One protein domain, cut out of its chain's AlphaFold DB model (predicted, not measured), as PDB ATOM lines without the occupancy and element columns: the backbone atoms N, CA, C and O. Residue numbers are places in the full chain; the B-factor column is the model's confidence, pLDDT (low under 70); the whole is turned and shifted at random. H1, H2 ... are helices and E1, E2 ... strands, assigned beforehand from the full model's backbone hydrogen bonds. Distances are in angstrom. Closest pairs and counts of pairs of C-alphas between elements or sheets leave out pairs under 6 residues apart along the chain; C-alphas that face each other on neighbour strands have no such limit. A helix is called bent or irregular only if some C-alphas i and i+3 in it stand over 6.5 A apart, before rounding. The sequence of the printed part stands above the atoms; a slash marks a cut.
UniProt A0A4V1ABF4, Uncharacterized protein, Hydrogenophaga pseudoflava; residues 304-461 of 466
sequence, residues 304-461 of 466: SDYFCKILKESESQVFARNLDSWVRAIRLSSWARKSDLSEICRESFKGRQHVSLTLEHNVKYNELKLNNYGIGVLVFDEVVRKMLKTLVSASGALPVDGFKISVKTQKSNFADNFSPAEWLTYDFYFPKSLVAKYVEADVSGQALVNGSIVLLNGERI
ATOM      1  N   SER A 304     177.717 112.794 170.865       86.06
ATOM      2  CA  SER A 304     177.252 111.728 169.973       86.06
ATOM      3  C   SER A 304     175.737 111.651 169.827       86.06
ATOM      4  O   SER A 304     175.244 111.103 168.844       86.06
ATOM      5  N   ASP A 305     174.983 112.173 170.794       86.94
ATOM      6  CA  ASP A 305     173.527 112.102 170.769       86.94
ATOM      7  C   ASP A 305     172.967 112.996 169.651       86.94
ATOM      8  O   ASP A 305     171.989 112.613 169.009       86.94
ATOM      9  N   TYR A 306     173.680 114.081 169.320       89.94
ATOM     10  CA  TYR A 306     173.389 114.981 168.201       89.94
ATOM     11  C   TYR A 306     173.774 114.413 166.837       89.94
ATOM     12  O   TYR A 306     173.394 114.972 165.820       89.94
ATOM     13  N   PHE A 307     174.546 113.330 166.767       92.50
ATOM     14  CA  PHE A 307     174.930 112.763 165.478       92.50
ATOM     15  C   PHE A 307     173.737 112.079 164.806       92.50
ATOM     16  O   PHE A 307     173.038 111.264 165.416       92.50
ATOM     17  N   CYS A 308     173.527 112.376 163.524       92.56
ATOM     18  CA  CYS A 308     172.575 111.646 162.697       92.56
ATOM     19  C   CYS A 308     172.978 110.169 162.592       92.56
ATOM     20  O   CYS A 308     174.120 109.787 162.876       92.56
ATOM     21  N   LYS A 309     172.055 109.322 162.127       91.81
ATOM     22  CA  LYS A 309     172.286 107.874 161.998       91.81
ATOM     23  C   LYS A 309     173.582 107.542 161.240       91.81
ATOM     24  O   LYS A 309     174.373 106.744 161.727       91.81
ATOM     25  N   ILE A 310     173.842 108.232 160.127       87.94
ATOM     26  CA  ILE A 310     175.030 108.030 159.275       87.94
ATOM     27  C   ILE A 310     176.335 108.263 160.052       87.94
ATOM     28  O   ILE A 310     177.323 107.560 159.858       87.94
ATOM     29  N   LEU A 311     176.357 109.249 160.952       87.88
ATOM     30  CA  LEU A 311     177.541 109.567 161.751       87.88
ATOM     31  C   LEU A 311     177.738 108.626 162.945       87.88
ATOM     32  O   LEU A 311     178.844 108.542 163.475       87.88
ATOM     33  N   LYS A 312     176.682 107.914 163.357       86.88
ATOM     34  CA  LYS A 312     176.734 106.892 164.413       86.88
ATOM     35  C   LYS A 312     177.257 105.543 163.902       86.88
ATOM     36  O   LYS A 312     177.671 104.714 164.708       86.88
ATOM     37  N   GLU A 313     177.262 105.319 162.590       87.75
ATOM     38  CA  GLU A 313     177.781 104.097 161.963       87.75
ATOM     39  C   GLU A 313     179.324 104.029 162.024       87.75
ATOM     40  O   GLU A 313     180.018 105.050 162.048       87.75
ATOM     41  N   SER A 314     179.883 102.811 162.086       68.69
ATOM     42  CA  SER A 314     181.304 102.555 162.395       68.69
ATOM     43  C   SER A 314     182.282 103.222 161.422       68.69
ATOM     44  O   SER A 314     183.315 103.740 161.848       68.69
ATOM     45  N   GLU A 315     181.941 103.272 160.136       74.44
ATOM     46  CA  GLU A 315     182.769 103.872 159.081       74.44
ATOM     47  C   GLU A 315     182.918 105.396 159.239       74.44
ATOM     48  O   GLU A 315     183.922 105.981 158.829       74.44
ATOM     49  N   SER A 316     181.964 106.039 159.917       78.75
ATOM     50  CA  SER A 316     181.973 107.477 160.190       78.75
ATOM     51  C   SER A 316     182.673 107.838 161.502       78.75
ATOM     52  O   SER A 316     182.817 109.024 161.801       78.75
ATOM     53  N   GLN A 317     183.151 106.867 162.291       76.50
ATOM     54  CA  GLN A 317     183.689 107.144 163.629       76.50
ATOM     55  C   GLN A 317     184.903 108.072 163.627       76.50
ATOM     56  O   GLN A 317     185.055 108.868 164.549       76.50
ATOM     57  N   VAL A 318     185.772 107.997 162.616       78.69
ATOM     58  CA  VAL A 318     186.935 108.897 162.521       78.69
ATOM     59  C   VAL A 318     186.471 110.344 162.345       78.69
ATOM     60  O   VAL A 318     186.966 111.246 163.016       78.69
ATOM     61  N   PHE A 319     185.465 110.557 161.496       79.75
ATOM     62  CA  PHE A 319     184.849 111.865 161.302       79.75
ATOM     63  C   PHE A 319     184.115 112.330 162.569       79.75
ATOM     64  O   PHE A 319     184.315 113.456 163.011       79.75
ATOM     65  N   ALA A 320     183.347 111.441 163.206       82.25
ATOM     66  CA  ALA A 320     182.607 111.714 164.435       82.25
ATOM     67  C   ALA A 320     183.518 112.093 165.619       82.25
ATOM     68  O   ALA A 320     183.195 113.013 166.368       82.25
ATOM     69  N   ARG A 321     184.689 111.455 165.770       80.88
ATOM     70  CA  ARG A 321     185.670 111.809 166.818       80.88
ATOM     71  C   ARG A 321     186.191 113.234 166.661       80.88
ATOM     72  O   ARG A 321     186.327 113.942 167.653       80.88
ATOM     73  N   ASN A 322     186.416 113.673 165.424       81.12
ATOM     74  CA  ASN A 322     186.834 115.046 165.137       81.12
ATOM     75  C   ASN A 322     185.711 116.070 165.375       81.12
ATOM     76  O   ASN A 322     185.987 117.264 165.461       81.12
ATOM     77  N   LEU A 323     184.458 115.616 165.497       84.56
ATOM     78  CA  LEU A 323     183.308 116.471 165.766       84.56
ATOM     79  C   LEU A 323     183.010 116.668 167.259       84.56
ATOM     80  O   LEU A 323     182.243 117.570 167.569       84.56
ATOM     81  N   ASP A 324     183.582 115.899 168.195       81.50
ATOM     82  CA  ASP A 324     183.206 115.988 169.624       81.50
ATOM     83  C   ASP A 324     183.450 117.387 170.216       81.50
ATOM     84  O   ASP A 324     182.546 118.013 170.779       81.50
ATOM     85  N   SER A 325     184.657 117.925 170.014       78.75
ATOM     86  CA  SER A 325     185.006 119.295 170.411       78.75
ATOM     87  C   SER A 325     184.171 120.334 169.652       78.75
ATOM     88  O   SER A 325     183.806 121.371 170.212       78.75
ATOM     89  N   TRP A 326     183.803 120.018 168.407       84.56
ATOM     90  CA  TRP A 326     182.943 120.831 167.550       84.56
ATOM     91  C   TRP A 326     181.542 120.980 168.122       84.56
ATOM     92  O   TRP A 326     181.056 122.098 168.283       84.56
ATOM     93  N   VAL A 327     180.919 119.863 168.496       87.62
ATOM     94  CA  VAL A 327     179.563 119.832 169.045       87.62
ATOM     95  C   VAL A 327     179.498 120.665 170.314       87.62
ATOM     96  O   VAL A 327     178.565 121.443 170.481       87.62
ATOM     97  N   ARG A 328     180.502 120.564 171.193       84.25
ATOM     98  CA  ARG A 328     180.547 121.352 172.434       84.25
ATOM     99  C   ARG A 328     180.571 122.852 172.149       84.25
ATOM    100  O   ARG A 328     179.776 123.594 172.723       84.25
ATOM    101  N   ALA A 329     181.436 123.293 171.237       84.88
ATOM    102  CA  ALA A 329     181.538 124.702 170.868       84.88
ATOM    103  C   ALA A 329     180.263 125.209 170.167       84.88
ATOM    104  O   ALA A 329     179.780 126.303 170.464       84.88
ATOM    105  N   ILE A 330     179.686 124.396 169.275       86.44
ATOM    106  CA  ILE A 330     178.431 124.695 168.577       86.44
ATOM    107  C   ILE A 330     177.288 124.830 169.578       86.44
ATOM    108  O   ILE A 330     176.602 125.847 169.555       86.44
ATOM    109  N   ARG A 331     177.124 123.873 170.495       84.38
ATOM    110  CA  ARG A 331     176.077 123.904 171.523       84.38
ATOM    111  C   ARG A 331     176.185 125.114 172.432       84.38
ATOM    112  O   ARG A 331     175.185 125.781 172.669       84.38
ATOM    113  N   LEU A 332     177.391 125.429 172.905       80.12
ATOM    114  CA  LEU A 332     177.599 126.620 173.726       80.12
ATOM    115  C   LEU A 332     177.184 127.885 172.962       80.12
ATOM    116  O   LEU A 332     176.522 128.766 173.509       80.12
ATOM    117  N   SER A 333     177.523 127.953 171.671       78.38
ATOM    118  CA  SER A 333     177.148 129.082 170.820       78.38
ATOM    119  C   SER A 333     175.654 129.137 170.485       78.38
ATOM    120  O   SER A 333     175.122 130.234 170.318       78.38
ATOM    121  N   SER A 334     174.982 127.985 170.387       76.19
ATOM    122  CA  SER A 334     173.567 127.880 170.029       76.19
ATOM    123  C   SER A 334     172.671 128.207 171.230       76.19
ATOM    124  O   SER A 334     171.748 129.016 171.109       76.19
ATOM    125  N   TRP A 335     173.012 127.688 172.415       73.50
ATOM    126  CA  TRP A 335     172.293 127.944 173.666       73.50
ATOM    127  C   TRP A 335     172.235 129.437 174.002       73.50
ATOM    128  O   TRP A 335     171.160 129.977 174.261       73.50
ATOM    129  N   ALA A 336     173.361 130.144 173.853       67.19
ATOM    130  CA  ALA A 336     173.440 131.595 174.047       67.19
ATOM    131  C   ALA A 336     172.496 132.408 173.130       67.19
ATOM    132  O   ALA A 336     172.391 133.626 173.269       67.19
ATOM    133  N   ARG A 337     171.831 131.763 172.162       77.56
ATOM    134  CA  ARG A 337     170.993 132.390 171.130       77.56
ATOM    135  C   ARG A 337     169.573 131.852 171.091       77.56
ATOM    136  O   ARG A 337     168.844 132.175 170.158       77.56
ATOM    137  N   LYS A 338     169.165 131.060 172.090       84.69
ATOM    138  CA  LYS A 338     167.843 130.408 172.115       84.69
ATOM    139  C   LYS A 338     167.615 129.521 170.879       84.69
ATOM    140  O   LYS A 338     166.505 129.446 170.349       84.69
ATOM    141  N   SER A 339     168.692 128.907 170.395       88.56
ATOM    142  CA  SER A 339     168.660 127.922 169.324       88.56
ATOM    143  C   SER A 339     169.241 126.620 169.843       88.56
ATOM    144  O   SER A 339     170.415 126.553 170.211       88.56
ATOM    145  N   ASP A 340     168.436 125.574 169.847       89.75
ATOM    146  CA  ASP A 340     168.866 124.266 170.304       89.75
ATOM    147  C   ASP A 340     169.423 123.489 169.117       89.75
ATOM    148  O   ASP A 340     168.766 123.328 168.089       89.75
ATOM    149  N   LEU A 341     170.670 123.033 169.230       92.75
ATOM    150  CA  LEU A 341     171.209 122.078 168.273       92.75
ATOM    151  C   LEU A 341     170.403 120.790 168.391       92.75
ATOM    152  O   LEU A 341     170.364 120.213 169.471       92.75
ATOM    153  N   SER A 342     169.789 120.336 167.305       92.75
ATOM    154  CA  SER A 342     169.035 119.081 167.286       92.75
ATOM    155  C   SER A 342     169.812 117.964 166.602       92.75
ATOM    156  O   SER A 342     169.823 116.839 167.095       92.75
ATOM    157  N   GLU A 343     170.524 118.268 165.513       94.75
ATOM    158  CA  GLU A 343     171.253 117.260 164.746       94.75
ATOM    159  C   GLU A 343     172.522 117.820 164.086       94.75
ATOM    160  O   GLU A 343     172.562 118.962 163.629       94.75
ATOM    161  N   ILE A 344     173.556 116.984 163.999       94.00
ATOM    162  CA  ILE A 344     174.735 117.149 163.154       94.00
ATOM    163  C   ILE A 344     174.807 115.954 162.212       94.00
ATOM    164  O   ILE A 344     174.754 114.803 162.649       94.00
ATOM    165  N   CYS A 345     174.986 116.214 160.924       94.19
ATOM    166  CA  CYS A 345     175.119 115.169 159.924       94.19
ATOM    167  C   CYS A 345     176.184 115.498 158.879       94.19
ATOM    168  O   CYS A 345     176.731 116.599 158.827       94.19
ATOM    169  N   ARG A 346     176.468 114.522 158.020       93.19
ATOM    170  CA  ARG A 346     177.178 114.730 156.761       93.19
ATOM    171  C   ARG A 346     176.165 114.626 155.631       93.19
ATOM    172  O   ARG A 346     175.427 113.648 155.563       93.19
ATOM    173  N   GLU A 347     176.139 115.617 154.749       95.25
ATOM    174  CA  GLU A 347     175.170 115.687 153.652       95.25
ATOM    175  C   GLU A 347     175.868 115.992 152.326       95.25
ATOM    176  O   GLU A 347     176.813 116.780 152.273       95.25
ATOM    177  N   SER A 348     175.390 115.378 151.241       96.38
ATOM    178  CA  SER A 348     175.808 115.716 149.881       96.38
ATOM    179  C   SER A 348     174.767 116.621 149.236       96.38
ATOM    180  O   SER A 348     173.594 116.263 149.170       96.38
ATOM    181  N   PHE A 349     175.191 117.766 148.712       96.81
ATOM    182  CA  PHE A 349     174.325 118.674 147.970       96.81
ATOM    183  C   PHE A 349     175.030 119.138 146.702       96.81
ATOM    184  O   PHE A 349     176.132 119.685 146.756       96.81
ATOM    185  N   LYS A 350     174.405 118.884 145.545       95.56
ATOM    186  CA  LYS A 350     174.962 119.191 144.212       95.56
ATOM    187  C   LYS A 350     176.399 118.676 144.026       95.56
ATOM    188  O   LYS A 350     177.263 119.381 143.512       95.56
ATOM    189  N   GLY A 351     176.654 117.448 144.483       96.62
ATOM    190  CA  GLY A 351     177.956 116.784 144.369       96.62
ATOM    191  C   GLY A 351     179.018 117.248 145.371       96.62
ATOM    192  O   GLY A 351     180.153 116.798 145.274       96.62
ATOM    193  N   ARG A 352     178.671 118.120 146.326       97.19
ATOM    194  CA  ARG A 352     179.581 118.631 147.360       97.19
ATOM    195  C   ARG A 352     179.187 118.152 148.749       97.19
ATOM    196  O   ARG A 352     178.007 118.126 149.095       97.19
ATOM    197  N   GLN A 353     180.180 117.813 149.554       96.12
ATOM    198  CA  GLN A 353     180.035 117.315 150.914       96.12
ATOM    199  C   GLN A 353     179.987 118.471 151.910       96.12
ATOM    200  O   GLN A 353     180.879 119.314 151.940       96.12
ATOM    201  N   HIS A 354     178.971 118.486 152.764       96.19
ATOM    202  CA  HIS A 354     178.778 119.507 153.784       96.19
ATOM    203  C   HIS A 354     178.686 118.864 155.165       96.19
ATOM    204  O   HIS A 354     178.136 117.766 155.310       96.19
ATOM    205  N   VAL A 355     179.170 119.570 156.190       95.06
ATOM    206  CA  VAL A 355     178.681 119.309 157.551       95.06
ATOM    207  C   VAL A 355     177.346 120.014 157.700       95.06
ATOM    208  O   VAL A 355     177.274 121.227 157.517       95.06
ATOM    209  N   SER A 356     176.306 119.248 157.996       96.06
ATOM    210  CA  SER A 356     174.946 119.730 158.190       96.06
ATOM    211  C   SER A 356     174.668 119.912 159.675       96.06
ATOM    212  O   SER A 356     174.992 119.030 160.470       96.06
ATOM    213  N   LEU A 357     174.100 121.055 160.045       96.25
ATOM    214  CA  LEU A 357     173.696 121.404 161.401       96.25
ATOM    215  C   LEU A 357     172.224 121.785 161.383       96.25
ATOM    216  O   LEU A 357     171.861 122.745 160.708       96.25
ATOM    217  N   THR A 358     171.405 121.087 162.160       97.19
ATOM    218  CA  THR A 358     169.994 121.421 162.350       97.19
ATOM    219  C   THR A 358     169.814 122.091 163.701       97.19
ATOM    220  O   THR A 358     170.222 121.560 164.735       97.19
ATOM    221  N   LEU A 359     169.214 123.274 163.683       96.06
ATOM    222  CA  LEU A 359     168.956 124.117 164.838       96.06
ATOM    223  C   LEU A 359     167.453 124.356 164.953       96.06
ATOM    224  O   LEU A 359     166.797 124.703 163.970       96.06
ATOM    225  N   GLU A 360     166.919 124.218 166.156       95.62
ATOM    226  CA  GLU A 360     165.551 124.596 166.493       95.62
ATOM    227  C   GLU A 360     165.579 125.942 167.204       95.62
ATOM    228  O   GLU A 360     166.122 126.088 168.296       95.62
ATOM    229  N   HIS A 361     165.057 126.965 166.540       94.62
ATOM    230  CA  HIS A 361     164.997 128.318 167.056       94.62
ATOM    231  C   HIS A 361     163.597 128.578 167.601       94.62
ATOM    232  O   HIS A 361     162.637 128.753 166.851       94.62
ATOM    233  N   ASN A 362     163.486 128.618 168.927       90.31
ATOM    234  CA  ASN A 362     162.207 128.696 169.638       90.31
ATOM    235  C   ASN A 362     161.566 130.099 169.603       90.31
ATOM    236  O   ASN A 362     160.677 130.409 170.395       90.31
ATOM    237  N   VAL A 363     162.023 130.976 168.702       92.06
ATOM    238  CA  VAL A 363     161.450 132.307 168.504       92.06
ATOM    239  C   VAL A 363     160.280 132.212 167.536       92.06
ATOM    240  O   VAL A 363     160.376 131.676 166.431       92.06
ATOM    241  N   LYS A 364     159.154 132.770 167.972       94.31
ATOM    242  CA  LYS A 364     157.933 132.885 167.185       94.31
ATOM    243  C   LYS A 364     157.837 134.304 166.627       94.31
ATOM    244  O   LYS A 364     157.705 135.261 167.389       94.31
ATOM    245  N   TYR A 365     157.926 134.441 165.309       96.44
ATOM    246  CA  TYR A 365     157.896 135.732 164.620       96.44
ATOM    247  C   TYR A 365     156.460 136.185 164.318       96.44
ATOM    248  O   TYR A 365     155.582 135.370 164.037       96.44
ATOM    249  N   ASN A 366     156.219 137.498 164.362       95.81
ATOM    250  CA  ASN A 366     154.918 138.086 164.033       95.81
ATOM    251  C   ASN A 366     154.820 138.355 162.525       95.81
ATOM    252  O   ASN A 366     155.454 139.285 162.019       95.81
ATOM    253  N   GLU A 367     153.989 137.583 161.826       96.25
ATOM    254  CA  GLU A 367     153.847 137.664 160.365       96.25
ATOM    255  C   GLU A 367     153.214 138.975 159.874       96.25
ATOM    256  O   GLU A 367     153.419 139.370 158.730       96.25
ATOM    257  N   LEU A 368     152.503 139.701 160.748       95.06
ATOM    258  CA  LEU A 368     151.965 141.028 160.425       95.06
ATOM    259  C   LEU A 368     153.063 142.095 160.325       95.06
ATOM    260  O   LEU A 368     152.842 143.156 159.747       95.06
ATOM    261  N   LYS A 369     154.229 141.842 160.936       96.88
ATOM    262  CA  LYS A 369     155.371 142.769 160.955       96.88
ATOM    263  C   LYS A 369     156.493 142.339 160.021       96.88
ATOM    264  O   LYS A 369     157.212 143.192 159.513       96.88
ATOM    265  N   LEU A 370     156.675 141.033 159.846       96.88
ATOM    266  CA  LEU A 370     157.788 140.459 159.103       96.88
ATOM    267  C   LEU A 370     157.266 139.424 158.113       96.88
ATOM    268  O   LEU A 370     156.629 138.447 158.497       96.88
ATOM    269  N   ASN A 371     157.594 139.616 156.838       97.06
ATOM    270  CA  ASN A 371     157.428 138.568 155.838       97.06
ATOM    271  C   ASN A 371     158.533 137.502 155.990       97.06
ATOM    272  O   ASN A 371     159.494 137.682 156.741       97.06
ATOM    273  N   ASN A 372     158.427 136.402 155.240       98.00
ATOM    274  CA  ASN A 372     159.414 135.317 155.297       98.00
ATOM    275  C   ASN A 372     160.852 135.815 155.015       98.00
ATOM    276  O   ASN A 372     161.788 135.406 155.685       98.00
ATOM    277  N   TYR A 373     161.051 136.758 154.093       97.81
ATOM    278  CA  TYR A 373     162.387 137.296 153.807       97.81
ATOM    279  C   TYR A 373     162.979 138.050 155.004       97.81
ATOM    280  O   TYR A 373     164.120 137.800 155.382       97.81
ATOM    281  N   GLY A 374     162.193 138.915 155.650       97.88
ATOM    282  CA  GLY A 374     162.609 139.631 156.857       97.88
ATOM    283  C   GLY A 374     162.910 138.687 158.023       97.88
ATOM    284  O   GLY A 374     163.884 138.893 158.741       97.88
ATOM    285  N   ILE A 375     162.134 137.607 158.167       98.12
ATOM    286  CA  ILE A 375     162.437 136.540 159.132       98.12
ATOM    287  C   ILE A 375     163.769 135.865 158.781       98.12
ATOM    288  O   ILE A 375     164.596 135.672 159.666       98.12
ATOM    289  N   GLY A 376     164.014 135.550 157.507       98.12
ATOM    290  CA  GLY A 376     165.272 134.959 157.043       98.12
ATOM    291  C   GLY A 376     166.502 135.823 157.345       98.12
ATOM    292  O   GLY A 376     167.531 135.287 157.755       98.12
ATOM    293  N   VAL A 377     166.388 137.150 157.215       98.25
ATOM    294  CA  VAL A 377     167.444 138.107 157.599       98.25
ATOM    295  C   VAL A 377     167.721 138.046 159.103       98.25
ATOM    296  O   VAL A 377     168.875 137.907 159.503       98.25
ATOM    297  N   LEU A 378     166.677 138.072 159.943       97.44
ATOM    298  CA  LEU A 378     166.840 137.964 161.399       97.44
ATOM    299  C   LEU A 378     167.431 136.614 161.810       97.44
ATOM    300  O   LEU A 378     168.365 136.571 162.602       97.44
ATOM    301  N   VAL A 379     166.957 135.514 161.223       97.44
ATOM    302  CA  VAL A 379     167.515 134.174 161.448       97.44
ATOM    303  C   VAL A 379     168.997 134.137 161.076       97.44
ATOM    304  O   VAL A 379     169.815 133.589 161.825       97.44
ATOM    305  N   PHE A 380     169.368 134.742 159.944       97.75
ATOM    306  CA  PHE A 380     170.765 134.836 159.557       97.75
ATOM    307  C   PHE A 380     171.569 135.626 160.598       97.75
ATOM    308  O   PHE A 380     172.576 135.124 161.092       97.75
ATOM    309  N   ASP A 381     171.124 136.810 161.002       96.19
ATOM    310  CA  ASP A 381     171.881 137.697 161.892       96.19
ATOM    311  C   ASP A 381     171.967 137.212 163.336       96.19
ATOM    312  O   ASP A 381     173.024 137.280 163.979       96.19
ATOM    313  N   GLU A 382     170.856 136.715 163.864       94.75
ATOM    314  CA  GLU A 382     170.736 136.342 165.263       94.75
ATOM    315  C   GLU A 382     171.349 134.976 165.545       94.75
ATOM    316  O   GLU A 382     171.965 134.806 166.604       94.75
ATOM    317  N   VAL A 383     171.231 134.046 164.591       95.12
ATOM    318  CA  VAL A 383     171.637 132.648 164.746       95.12
ATOM    319  C   VAL A 383     172.861 132.348 163.887       95.12
ATOM    320  O   VAL A 383     173.952 132.146 164.430       95.12
ATOM    321  N   VAL A 384     172.702 132.352 162.561       96.50
ATOM    322  CA  VAL A 384     173.667 131.780 161.606       96.50
ATOM    323  C   VAL A 384     174.996 132.530 161.616       96.50
ATOM    324  O   VAL A 384     176.040 131.937 161.887       96.50
ATOM    325  N   ARG A 385     174.963 133.846 161.384       95.62
ATOM    326  CA  ARG A 385     176.108 134.757 161.262       95.62
ATOM    327  C   ARG A 385     177.075 134.588 162.423       95.62
ATOM    328  O   ARG A 385     178.287 134.476 162.242       95.62
ATOM    329  N   LYS A 386     176.533 134.528 163.634       92.12
ATOM    330  CA  LYS A 386     177.322 134.424 164.856       92.12
ATOM    331  C   LYS A 386     177.926 133.012 165.039       92.12
ATOM    332  O   LYS A 386     178.825 132.849 165.859       92.12
ATOM    333  N   MET A 387     177.430 131.962 164.364       91.62
ATOM    334  CA  MET A 387     177.976 130.588 164.459       91.62
ATOM    335  C   MET A 387     179.180 130.381 163.548       91.62
ATOM    336  O   MET A 387     180.042 129.563 163.858       91.62
ATOM    337  N   LEU A 388     179.264 131.134 162.451       94.19
ATOM    338  CA  LEU A 388     180.255 130.929 161.393       94.19
ATOM    339  C   LEU A 388     181.699 130.914 161.908       94.19
ATOM    340  O   LEU A 388     182.482 130.063 161.495       94.19
ATOM    341  N   LYS A 389     182.034 131.785 162.870       92.12
ATOM    342  CA  LYS A 389     183.363 131.805 163.501       92.12
ATOM    343  C   LYS A 389     183.690 130.481 164.197       92.12
ATOM    344  O   LYS A 389     184.778 129.947 164.012       92.12
ATOM    345  N   THR A 390     182.746 129.936 164.961       89.62
ATOM    346  CA  THR A 390     182.896 128.639 165.637       89.62
ATOM    347  C   THR A 390     183.092 127.509 164.628       89.62
ATOM    348  O   THR A 390     183.933 126.634 164.835       89.62
ATOM    349  N   LEU A 391     182.357 127.554 163.511       88.62
ATOM    350  CA  LEU A 391     182.463 126.549 162.457       88.62
ATOM    351  C   LEU A 391     183.843 126.577 161.800       88.62
ATOM    352  O   LEU A 391     184.516 125.550 161.756       88.62
ATOM    353  N   VAL A 392     184.321 127.742 161.363       90.12
ATOM    354  CA  VAL A 392     185.638 127.850 160.712       90.12
ATOM    355  C   VAL A 392     186.742 127.346 161.627       90.12
ATOM    356  O   VAL A 392     187.454 126.420 161.232       90.12
ATOM    357  N   SER A 393     186.820 127.868 162.857       84.56
ATOM    358  CA  SER A 393     187.899 127.559 163.805       84.56
ATOM    359  C   SER A 393     188.102 126.070 164.025       84.56
ATOM    360  O   SER A 393     189.226 125.624 164.228       84.56
ATOM    361  N   ALA A 394     187.026 125.292 163.988       74.81
ATOM    362  CA  ALA A 394     187.111 123.899 164.369       74.81
ATOM    363  C   ALA A 394     186.800 122.918 163.210       74.81
ATOM    364  O   ALA A 394     186.940 121.710 163.356       74.81
ATOM    365  N   SER A 395     186.524 123.445 162.008       76.88
ATOM    366  CA  SER A 395     186.431 122.677 160.754       76.88
ATOM    367  C   SER A 395     187.769 122.407 160.063       76.88
ATOM    368  O   SER A 395     187.786 121.723 159.035       76.88
ATOM    369  N   GLY A 396     188.877 122.974 160.562       71.06
ATOM    370  CA  GLY A 396     190.172 123.003 159.868       71.06
ATOM    371  C   GLY A 396     190.613 121.641 159.319       71.06
ATOM    372  O   GLY A 396     191.072 121.567 158.183       71.06
ATOM    373  N   ALA A 397     190.349 120.561 160.060       72.31
ATOM    374  CA  ALA A 397     190.708 119.191 159.692       72.31
ATOM    375  C   ALA A 397     189.594 118.380 158.992       72.31
ATOM    376  O   ALA A 397     189.834 117.244 158.585       72.31
ATOM    377  N   LEU A 398     188.371 118.909 158.857       84.38
ATOM    378  CA  LEU A 398     187.255 118.155 158.278       84.38
ATOM    379  C   LEU A 398     187.323 118.162 156.736       84.38
ATOM    380  O   LEU A 398     187.381 119.250 156.144       84.38
ATOM    381  N   PRO A 399     187.268 116.985 156.073       89.88
ATOM    382  CA  PRO A 399     187.296 116.855 154.615       89.88
ATOM    383  C   PRO A 399     185.909 117.136 154.011       89.88
ATOM    384  O   PRO A 399     185.241 116.243 153.490       89.88
ATOM    385  N   VAL A 400     185.449 118.380 154.136       93.38
ATOM    386  CA  VAL A 400     184.170 118.866 153.599       93.38
ATOM    387  C   VAL A 400     184.372 120.095 152.718       93.38
ATOM    388  O   VAL A 400     185.283 120.895 152.943       93.38
ATOM    389  N   ASP A 401     183.480 120.268 151.750       96.69
ATOM    390  CA  ASP A 401     183.450 121.403 150.826       96.69
ATOM    391  C   ASP A 401     182.774 122.639 151.438       96.69
ATOM    392  O   ASP A 401     182.988 123.769 150.986       96.69
ATOM    393  N   GLY A 402     181.944 122.446 152.467       96.75
ATOM    394  CA  GLY A 402     181.161 123.520 153.062       96.75
ATOM    395  C   GLY A 402     180.377 123.136 154.307       96.75
ATOM    396  O   GLY A 402     180.552 122.065 154.896       96.75
ATOM    397  N   PHE A 403     179.485 124.041 154.689       97.06
ATOM    398  CA  PHE A 403     178.565 123.884 155.807       97.06
ATOM    399  C   PHE A 403     177.134 124.048 155.314       97.06
ATOM    400  O   PHE A 403     176.863 124.922 154.494       97.06
ATOM    401  N   LYS A 404     176.227 123.233 155.837       97.75
ATOM    402  CA  LYS A 404     174.789 123.452 155.750       97.75
ATOM    403  C   LYS A 404     174.294 123.791 157.149       97.75
ATOM    404  O   LYS A 404     174.559 123.046 158.088       97.75
ATOM    405  N   ILE A 405     173.599 124.910 157.294       97.94
ATOM    406  CA  ILE A 405     172.971 125.308 158.555       97.94
ATOM    407  C   ILE A 405     171.474 125.413 158.301       97.94
ATOM    408  O   ILE A 405     171.037 126.298 157.571       97.94
ATOM    409  N   SER A 406     170.716 124.499 158.889       98.38
ATOM    410  CA  SER A 406     169.258 124.447 158.849       98.38
ATOM    411  C   SER A 406     168.700 125.046 160.130       98.38
ATOM    412  O   SER A 406     168.965 124.534 161.215       98.38
ATOM    413  N   VAL A 407     167.910 126.111 160.026       98.06
ATOM    414  CA  VAL A 407     167.228 126.724 161.172       98.06
ATOM    415  C   VAL A 407     165.726 126.542 161.021       98.06
ATOM    416  O   VAL A 407     165.114 127.122 160.123       98.06
ATOM    417  N   LYS A 408     165.132 125.749 161.915       98.19
ATOM    418  CA  LYS A 408     163.681 125.604 162.055       98.19
ATOM    419  C   LYS A 408     163.164 126.685 162.994       98.19
ATOM    420  O   LYS A 408     163.652 126.803 164.113       98.19
ATOM    421  N   THR A 409     162.184 127.458 162.554       97.50
ATOM    422  CA  THR A 409     161.583 128.547 163.331       97.50
ATOM    423  C   THR A 409     160.078 128.602 163.100       97.50
ATOM    424  O   THR A 409     159.561 127.924 162.215       97.50
ATOM    425  N   GLN A 410     159.361 129.417 163.872       97.06
ATOM    426  CA  GLN A 410     157.918 129.589 163.718       97.06
ATOM    427  C   GLN A 410     157.543 131.031 163.385       97.06
ATOM    428  O   GLN A 410     158.185 131.972 163.852       97.06
ATOM    429  N   LYS A 411     156.442 131.212 162.658       97.06
ATOM    430  CA  LYS A 411     155.713 132.483 162.582       97.06
ATOM    431  C   LYS A 411     154.243 132.276 162.940       97.06
ATOM    432  O   LYS A 411     153.735 131.161 162.863       97.06
ATOM    433  N   SER A 412     153.558 133.337 163.346       96.56
ATOM    434  CA  SER A 412     152.093 133.348 163.391       96.56
ATOM    435  C   SER A 412     151.540 134.757 163.273       96.56
ATOM    436  O   SER A 412     152.254 135.748 163.473       96.56
ATOM    437  N   ASN A 413     150.229 134.834 163.069       94.94
ATOM    438  CA  ASN A 413     149.467 136.047 163.292       94.94
ATOM    439  C   ASN A 413     149.354 136.316 164.797       94.94
ATOM    440  O   ASN A 413     148.945 135.440 165.553       94.94
ATOM    441  N   PHE A 414     149.750 137.505 165.254       92.88
ATOM    442  CA  PHE A 414     149.631 137.888 166.670       92.88
ATOM    443  C   PHE A 414     148.352 138.690 166.952       92.88
ATOM    444  O   PHE A 414     148.076 138.993 168.108       92.88
ATOM    445  N   ALA A 415     147.580 139.061 165.923       93.00
ATOM    446  CA  ALA A 415     146.262 139.669 166.107       93.00
ATOM    447  C   ALA A 415     145.187 138.628 166.458       93.00
ATOM    448  O   ALA A 415     144.187 138.975 167.079       93.00
ATOM    449  N   ASP A 416     145.407 137.363 166.092       90.75
ATOM    450  CA  ASP A 416     144.552 136.239 166.463       90.75
ATOM    451  C   ASP A 416     145.291 135.323 167.448       90.75
ATOM    452  O   ASP A 416     146.226 134.610 167.084       90.75
ATOM    453  N   ASN A 417     144.846 135.331 168.709       83.88
ATOM    454  CA  ASN A 417     145.420 134.523 169.790       83.88
ATOM    455  C   ASN A 417     145.352 133.008 169.523       83.88
ATOM    456  O   ASN A 417     146.054 132.247 170.188       83.88
ATOM    457  N   PHE A 418     144.524 132.575 168.568       88.06
ATOM    458  CA  PHE A 418     144.353 131.177 168.183       88.06
ATOM    459  C   PHE A 418     144.970 130.841 166.822       88.06
ATOM    460  O   PHE A 418     144.848 129.701 166.372       88.06
ATOM    461  N   SER A 419     145.664 131.788 166.180       89.44
ATOM    462  CA  SER A 419     146.338 131.525 164.912       89.44
ATOM    463  C   SER A 419     147.393 130.422 165.097       89.44
ATOM    464  O   SER A 419     148.302 130.568 165.933       89.44
ATOM    465  N   PRO A 420     147.289 129.300 164.355       91.50
ATOM    466  CA  PRO A 420     148.264 128.227 164.449       91.50
ATOM    467  C   PRO A 420     149.641 128.739 164.017       91.50
ATOM    468  O   PRO A 420     149.766 129.545 163.099       91.50
ATOM    469  N   ALA A 421     150.691 128.274 164.694       94.75
ATOM    470  CA  ALA A 421     152.052 128.594 164.288       94.75
ATOM    471  C   ALA A 421     152.410 127.840 162.996       94.75
ATOM    472  O   ALA A 421     152.247 126.621 162.923       94.75
ATOM    473  N   GLU A 422     152.931 128.557 162.006       97.06
ATOM    474  CA  GLU A 422     153.499 127.982 160.789       97.06
ATOM    475  C   GLU A 422     155.005 127.784 160.986       97.06
ATOM    476  O   GLU A 422     155.721 128.711 161.376       97.06
ATOM    477  N   TRP A 423     155.489 126.574 160.710       97.12
ATOM    478  CA  TRP A 423     156.913 126.260 160.752       97.12
ATOM    479  C   TRP A 423     157.606 126.665 159.451       97.12
ATOM    480  O   TRP A 423     157.140 126.354 158.357       97.12
ATOM    481  N   LEU A 424     158.763 127.306 159.586       98.19
ATOM    482  CA  LEU A 424     159.658 127.680 158.498       98.19
ATOM    483  C   LEU A 424     161.010 127.000 158.707       98.19
ATOM    484  O   LEU A 424     161.507 126.943 159.832       98.19
ATOM    485  N   THR A 425     161.624 126.532 157.628       98.50
ATOM    486  CA  THR A 425     162.990 125.999 157.629       98.50
ATOM    487  C   THR A 425     163.845 126.811 156.671       98.50
ATOM    488  O   THR A 425     163.559 126.850 155.476       98.50
ATOM    489  N   TYR A 426     164.889 127.453 157.195       98.69
ATOM    490  CA  TYR A 426     165.900 128.132 156.388       98.69
ATOM    491  C   TYR A 426     167.150 127.267 156.304       98.69
ATOM    492  O   TYR A 426     167.774 127.006 157.332       98.69
ATOM    493  N   ASP A 427     167.532 126.861 155.098       98.62
ATOM    494  CA  ASP A 427     168.761 126.110 154.851       98.62
ATOM    495  C   ASP A 427     169.800 127.011 154.191       98.62
ATOM    496  O   ASP A 427     169.608 127.487 153.072       98.62
ATOM    497  N   PHE A 428     170.928 127.212 154.861       98.56
ATOM    498  CA  PHE A 428     172.044 127.987 154.340       98.56
ATOM    499  C   PHE A 428     173.208 127.063 153.989       98.56
ATOM    500  O   PHE A 428     173.842 126.492 154.878       98.56
ATOM    501  N   TYR A 429     173.511 126.933 152.700       98.50
ATOM    502  CA  TYR A 429     174.649 126.173 152.186       98.50
ATOM    503  C   TYR A 429     175.808 127.118 151.878       98.50
ATOM    504  O   TYR A 429     175.813 127.809 150.853       98.50
ATOM    505  N   PHE A 430     176.802 127.119 152.758       98.25
ATOM    506  CA  PHE A 430     177.978 127.965 152.658       98.25
ATOM    507  C   PHE A 430     179.200 127.188 152.154       98.25
ATOM    508  O   PHE A 430     179.585 126.188 152.773       98.25
ATOM    509  N   PRO A 431     179.897 127.662 151.107       97.62
ATOM    510  CA  PRO A 431     181.219 127.146 150.761       97.62
ATOM    511  C   PRO A 431     182.221 127.388 151.899       97.62
ATOM    512  O   PRO A 431     182.312 128.505 152.416       97.62
ATOM    513  N   LYS A 432     183.032 126.380 152.255       96.25
ATOM    514  CA  LYS A 432     184.016 126.475 153.354       96.25
ATOM    515  C   LYS A 432     184.972 127.657 153.160       96.25
ATOM    516  O   LYS A 432     185.229 128.404 154.100       96.25
ATOM    517  N   SER A 433     185.444 127.863 151.929       96.12
ATOM    518  CA  SER A 433     186.347 128.966 151.571       96.12
ATOM    519  C   SER A 433     185.706 130.350 151.695       96.12
ATOM    520  O   SER A 433     186.386 131.304 152.060       96.12
ATOM    521  N   LEU A 434     184.407 130.476 151.416       97.81
ATOM    522  CA  LEU A 434     183.702 131.754 151.516       97.81
ATOM    523  C   LEU A 434     183.467 132.147 152.979       97.81
ATOM    524  O   LEU A 434     183.586 133.316 153.333       97.81
ATOM    525  N   VAL A 435     183.191 131.166 153.841       97.00
ATOM    526  CA  VAL A 435     183.007 131.400 155.281       97.00
ATOM    527  C   VAL A 435     184.329 131.789 155.932       97.00
ATOM    528  O   VAL A 435     184.334 132.680 156.774       97.00
ATOM    529  N   ALA A 436     185.443 131.171 155.522       95.88
ATOM    530  CA  ALA A 436     186.776 131.558 155.984       95.88
ATOM    531  C   ALA A 436     187.057 133.041 155.688       95.88
ATOM    532  O   ALA A 436     187.297 133.804 156.619       95.88
ATOM    533  N   LYS A 437     186.863 133.471 154.432       97.56
ATOM    534  CA  LYS A 437     186.977 134.885 154.034       97.56
ATOM    535  C   LYS A 437     186.065 135.806 154.843       97.56
ATOM    536  O   LYS A 437     186.470 136.891 155.234       97.56
ATOM    537  N   TYR A 438     184.827 135.388 155.113       97.56
ATOM    538  CA  TYR A 438     183.905 136.182 155.928       97.56
ATOM    539  C   TYR A 438     184.406 136.341 157.373       97.56
ATOM    540  O   TYR A 438     184.355 137.434 157.928       97.56
ATOM    541  N   VAL A 439     184.915 135.266 157.985       96.31
ATOM    542  CA  VAL A 439     185.470 135.293 159.350       96.31
ATOM    543  C   VAL A 439     186.741 136.146 159.431       96.31
ATOM    544  O   VAL A 439     186.964 136.794 160.453       96.31
ATOM    545  N   GLU A 440     187.527 136.186 158.357       96.75
ATOM    546  CA  GLU A 440     188.710 137.044 158.187       96.75
ATOM    547  C   GLU A 440     188.360 138.494 157.803       96.75
ATOM    548  O   GLU A 440     189.247 139.336 157.720       96.75
ATOM    549  N   ALA A 441     187.066 138.808 157.650       96.75
ATOM    550  CA  ALA A 441     186.533 140.109 157.237       96.75
ATOM    551  C   ALA A 441     186.903 140.553 155.803       96.75
ATOM    552  O   ALA A 441     186.755 141.727 155.465       96.75
ATOM    553  N   ASP A 442     187.283 139.616 154.930       97.38
ATOM    554  CA  ASP A 442     187.576 139.863 153.509       97.38
ATOM    555  C   ASP A 442     186.313 140.051 152.651       97.38
ATOM    556  O   ASP A 442     186.364 140.595 151.546       97.38
ATOM    557  N   VAL A 443     185.163 139.558 153.122       97.81
ATOM    558  CA  VAL A 443     183.864 139.710 152.451       97.81
ATOM    559  C   VAL A 443     182.796 140.163 153.443       97.81
ATOM    560  O   VAL A 443     182.804 139.773 154.609       97.81
ATOM    561  N   SER A 444     181.845 140.976 152.977       97.94
ATOM    562  CA  SER A 444     180.702 141.404 153.788       97.94
ATOM    563  C   SER A 444     179.709 140.259 154.028       97.94
ATOM    564  O   SER A 444     179.718 139.245 153.325       97.94
ATOM    565  N   GLY A 445     178.789 140.439 154.982       97.50
ATOM    566  CA  GLY A 445     177.687 139.491 155.197       97.50
ATOM    567  C   GLY A 445     176.823 139.303 153.945       97.50
ATOM    568  O   GLY A 445     176.464 138.176 153.612       97.50
ATOM    569  N   GLN A 446     176.564 140.383 153.197       98.12
ATOM    570  CA  GLN A 446     175.803 140.301 151.947       98.12
ATOM    571  C   GLN A 446     176.557 139.506 150.877       98.12
ATOM    572  O   GLN A 446     175.966 138.676 150.192       98.12
ATOM    573  N   ALA A 447     177.870 139.717 150.746       98.25
ATOM    574  CA  ALA A 447     178.695 138.960 149.808       98.25
ATOM    575  C   ALA A 447     178.753 137.465 150.172       98.25
ATOM    576  O   ALA A 447     178.708 136.617 149.280       98.25
ATOM    577  N   LEU A 448     178.787 137.137 151.470       98.38
ATOM    578  CA  LEU A 448     178.676 135.762 151.952       98.38
ATOM    579  C   LEU A 448     177.338 135.129 151.540       98.38
ATOM    580  O   LEU A 448     177.340 134.036 150.976       98.38
ATOM    581  N   VAL A 449     176.209 135.796 151.799       98.12
ATOM    582  CA  VAL A 449     174.873 135.281 151.450       98.12
ATOM    583  C   VAL A 449     174.713 135.126 149.937       98.12
ATOM    584  O   VAL A 449     174.309 134.060 149.481       98.12
ATOM    585  N   ASN A 450     175.127 136.124 149.152       98.31
ATOM    586  CA  ASN A 450     175.068 136.078 147.686       98.31
ATOM    587  C   ASN A 450     175.936 134.957 147.092       98.31
ATOM    588  O   ASN A 450     175.593 134.382 146.061       98.31
ATOM    589  N   GLY A 451     177.069 134.645 147.728       97.94
ATOM    590  CA  GLY A 451     177.946 133.540 147.333       97.94
ATOM    591  C   GLY A 451     177.509 132.165 147.855       97.94
ATOM    592  O   GLY A 451     178.208 131.177 147.628       97.94
ATOM    593  N   SER A 452     176.374 132.096 148.550       98.12
ATOM    594  CA  SER A 452     175.824 130.887 149.163       98.12
ATOM    595  C   SER A 452     174.513 130.473 148.495       98.12
ATOM    596  O   SER A 452     173.995 131.153 147.611       98.12
ATOM    597  N   ILE A 453     173.975 129.317 148.885       98.38
ATOM    598  CA  ILE A 453     172.619 128.913 148.493       98.38
ATOM    599  C   ILE A 453     171.747 128.980 149.738       98.38
ATOM    600  O   ILE A 453     172.036 128.298 150.718       98.38
ATOM    601  N   VAL A 454     170.692 129.789 149.683       98.50
ATOM    602  CA  VAL A 454     169.698 129.891 150.751       98.50
ATOM    603  C   VAL A 454     168.388 129.298 150.260       98.50
ATOM    604  O   VAL A 454     167.905 129.662 149.185       98.50
ATOM    605  N   LEU A 455     167.838 128.366 151.032       98.56
ATOM    606  CA  LEU A 455     166.531 127.776 150.780       98.56
ATOM    607  C   LEU A 455     165.566 128.140 151.909       98.56
ATOM    608  O   LEU A 455     165.952 128.142 153.075       98.56
ATOM    609  N   LEU A 456     164.312 128.400 151.562       98.50
ATOM    610  CA  LEU A 456     163.180 128.485 152.473       98.50
ATOM    611  C   LEU A 456     162.237 127.331 152.152       98.50
ATOM    612  O   LEU A 456     161.694 127.268 151.054       98.50
ATOM    613  N   ASN A 457     162.054 126.413 153.099       98.06
ATOM    614  CA  ASN A 457     161.228 125.215 152.922       98.06
ATOM    615  C   ASN A 457     161.595 124.425 151.644       98.06
ATOM    616  O   ASN A 457     160.731 123.872 150.971       98.06
ATOM    617  N   GLY A 458     162.889 124.390 151.303       97.81
ATOM    618  CA  GLY A 458     163.417 123.725 150.108       97.81
ATOM    619  C   GLY A 458     163.435 124.576 148.830       97.81
ATOM    620  O   GLY A 458     164.090 124.188 147.862       97.81
ATOM    621  N   GLU A 459     162.796 125.746 148.814       98.25
ATOM    622  CA  GLU A 459     162.790 126.649 147.660       98.25
ATOM    623  C   GLU A 459     163.905 127.686 147.750       98.25
ATOM    624  O   GLU A 459     164.121 128.295 148.795       98.25
ATOM    625  N   ARG A 460     164.624 127.918 146.648       98.06
ATOM    626  CA  ARG A 460     165.707 128.906 146.631       98.06
ATOM    627  C   ARG A 460     165.149 130.319 146.789       98.06
ATOM    628  O   ARG A 460     164.260 130.716 146.043       98.06
ATOM    629  N   ILE A 461     165.756 131.087 147.687       98.38
ATOM    630  CA  ILE A 461     165.464 132.505 147.892       98.38
ATOM    631  C   ILE A 461     166.752 133.329 147.875       98.38
ATOM    632  O   ILE A 461     167.831 132.812 148.168       98.38
TER     633      ILE A 461
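Overview. This is residues 304 to 461 of the 466 residues of an uncharacterized protein of Hydrogenophaga pseudoflava (UniProt A0A4V1ABF4). One long, strongly twisted sheet of six strands has H2 and the bent helix H3 packed over one face, and its other face is left bare of long helices. A small helical hairpin, H4 and H5, sits where E4 ends, and the turn between E3 and E4 makes the far tip at the opposite end. The 158 residues hold five named helices and six named strands, in the order H1 H2 E1 E2 H3 E3 E4 H4 H5 E5 E6. The sheet is mixed, in the order E1 E2 E3 E4 E5 E6, and the class is mixed, helices and strands. The whole is compact, with a radius of gyration of the C-alphas of 15.9 A and spans of 51 by 35 by 30 A.

Arrangement. Start with H1, residues 309 to 312, which touches H2, residues 314 to 335, only at the corner by their link, the closest C-alphas being those of Leu 311 and Ala 320, 6.1 A apart. H2 is irregular, with C-alphas 315 and 318 7.4 A apart, and has a kink of 55 degrees near residue 322. Next come E1, residues 339 to 349, and E2, residues 352 to 366, an antiparallel hairpin at 146 degrees; look at N 342 and O 358, 2.9 A apart and within hydrogen-bond range. H1 only grazes the sheet, while H2 lies over E1 and E2 at a height over the sheet of 8.6 A, slantwise to the strands, at 39 degrees to E1 on the local plane. H3, residues 372 to 395, was assigned as one helix by its hydrogen bonds but is bent, with C-alphas 382 and 385 6.9 A apart; its arms H3a, residues 372 to 382, and H3b, residues 385 to 395, stand at a steep tilt of 54 degrees. H3b is itself irregular, with C-alphas 386 and 389 6.7 A apart. H3a is on the same face of the sheet as H2. H3b touches residues 325 to 334 of H2, opposite ways at a shallow tilt of 34 degrees, only just short of steep; the closest C-alphas, of Trp 326 and Ala 394, are 6.1 A apart. E3, residues 402 to 412, is parallel to E2 at 19 degrees, with N 357 and O 404 2.8 A apart; E2, H3 and E3 form a strand-helix-strand unit, two parallel strands joined through a helix, with a right-handed crossover. E4, residues 422 to 431, forms an antiparallel hairpin with E3 at 162 degrees, with N 407 and O 426 2.8 A apart. H4, residues 432 to 439, and H5, residues 445 to 450, only graze the sheet and form a helical hairpin, opposite ways at a shallow tilt of 25 degrees, with the closest C-alphas, of Leu 434 and Leu 448, 6.4 A apart. H4 touches H3b at a steep tilt of 57 degrees, the closest C-alphas being those of Lys 389 and Val 439, 5.8 A apart. E5, residues 453 to 456, is antiparallel to E4, with N 427 and O 455 2.9 A apart, and forms a hairpin with E6, residues 459 to 461, where N 461 and O 454 are 3.0 A apart. Every O i to N i+4 pair is within hydrogen-bond range in H3a, H4 and H5, against 14 of 18 in H2 and 5 of 7 in H3b; H1 is too short for one.

Along the chain. Find C-alpha 309, where H1 begins, at (172.286, 107.874, 161.998). From C-alpha 314 at (181.304, 102.555, 162.395) H2 runs 29.2 A. E1 measures 24.0 A, E2 35.6 A, E3 32.4 A and E4 29.5 A from first to last C-alpha. E6 ends at C-alpha 461, at (165.464, 132.505, 147.892).

Size, cuts and confidence. Look for the two C-alphas farthest apart at Glu 315 and Ala 415, 51.6 A. The printed part has no cut and no long link. The mean pLDDT of the printed part is 92.2, and residues 314 and 336 are under 70.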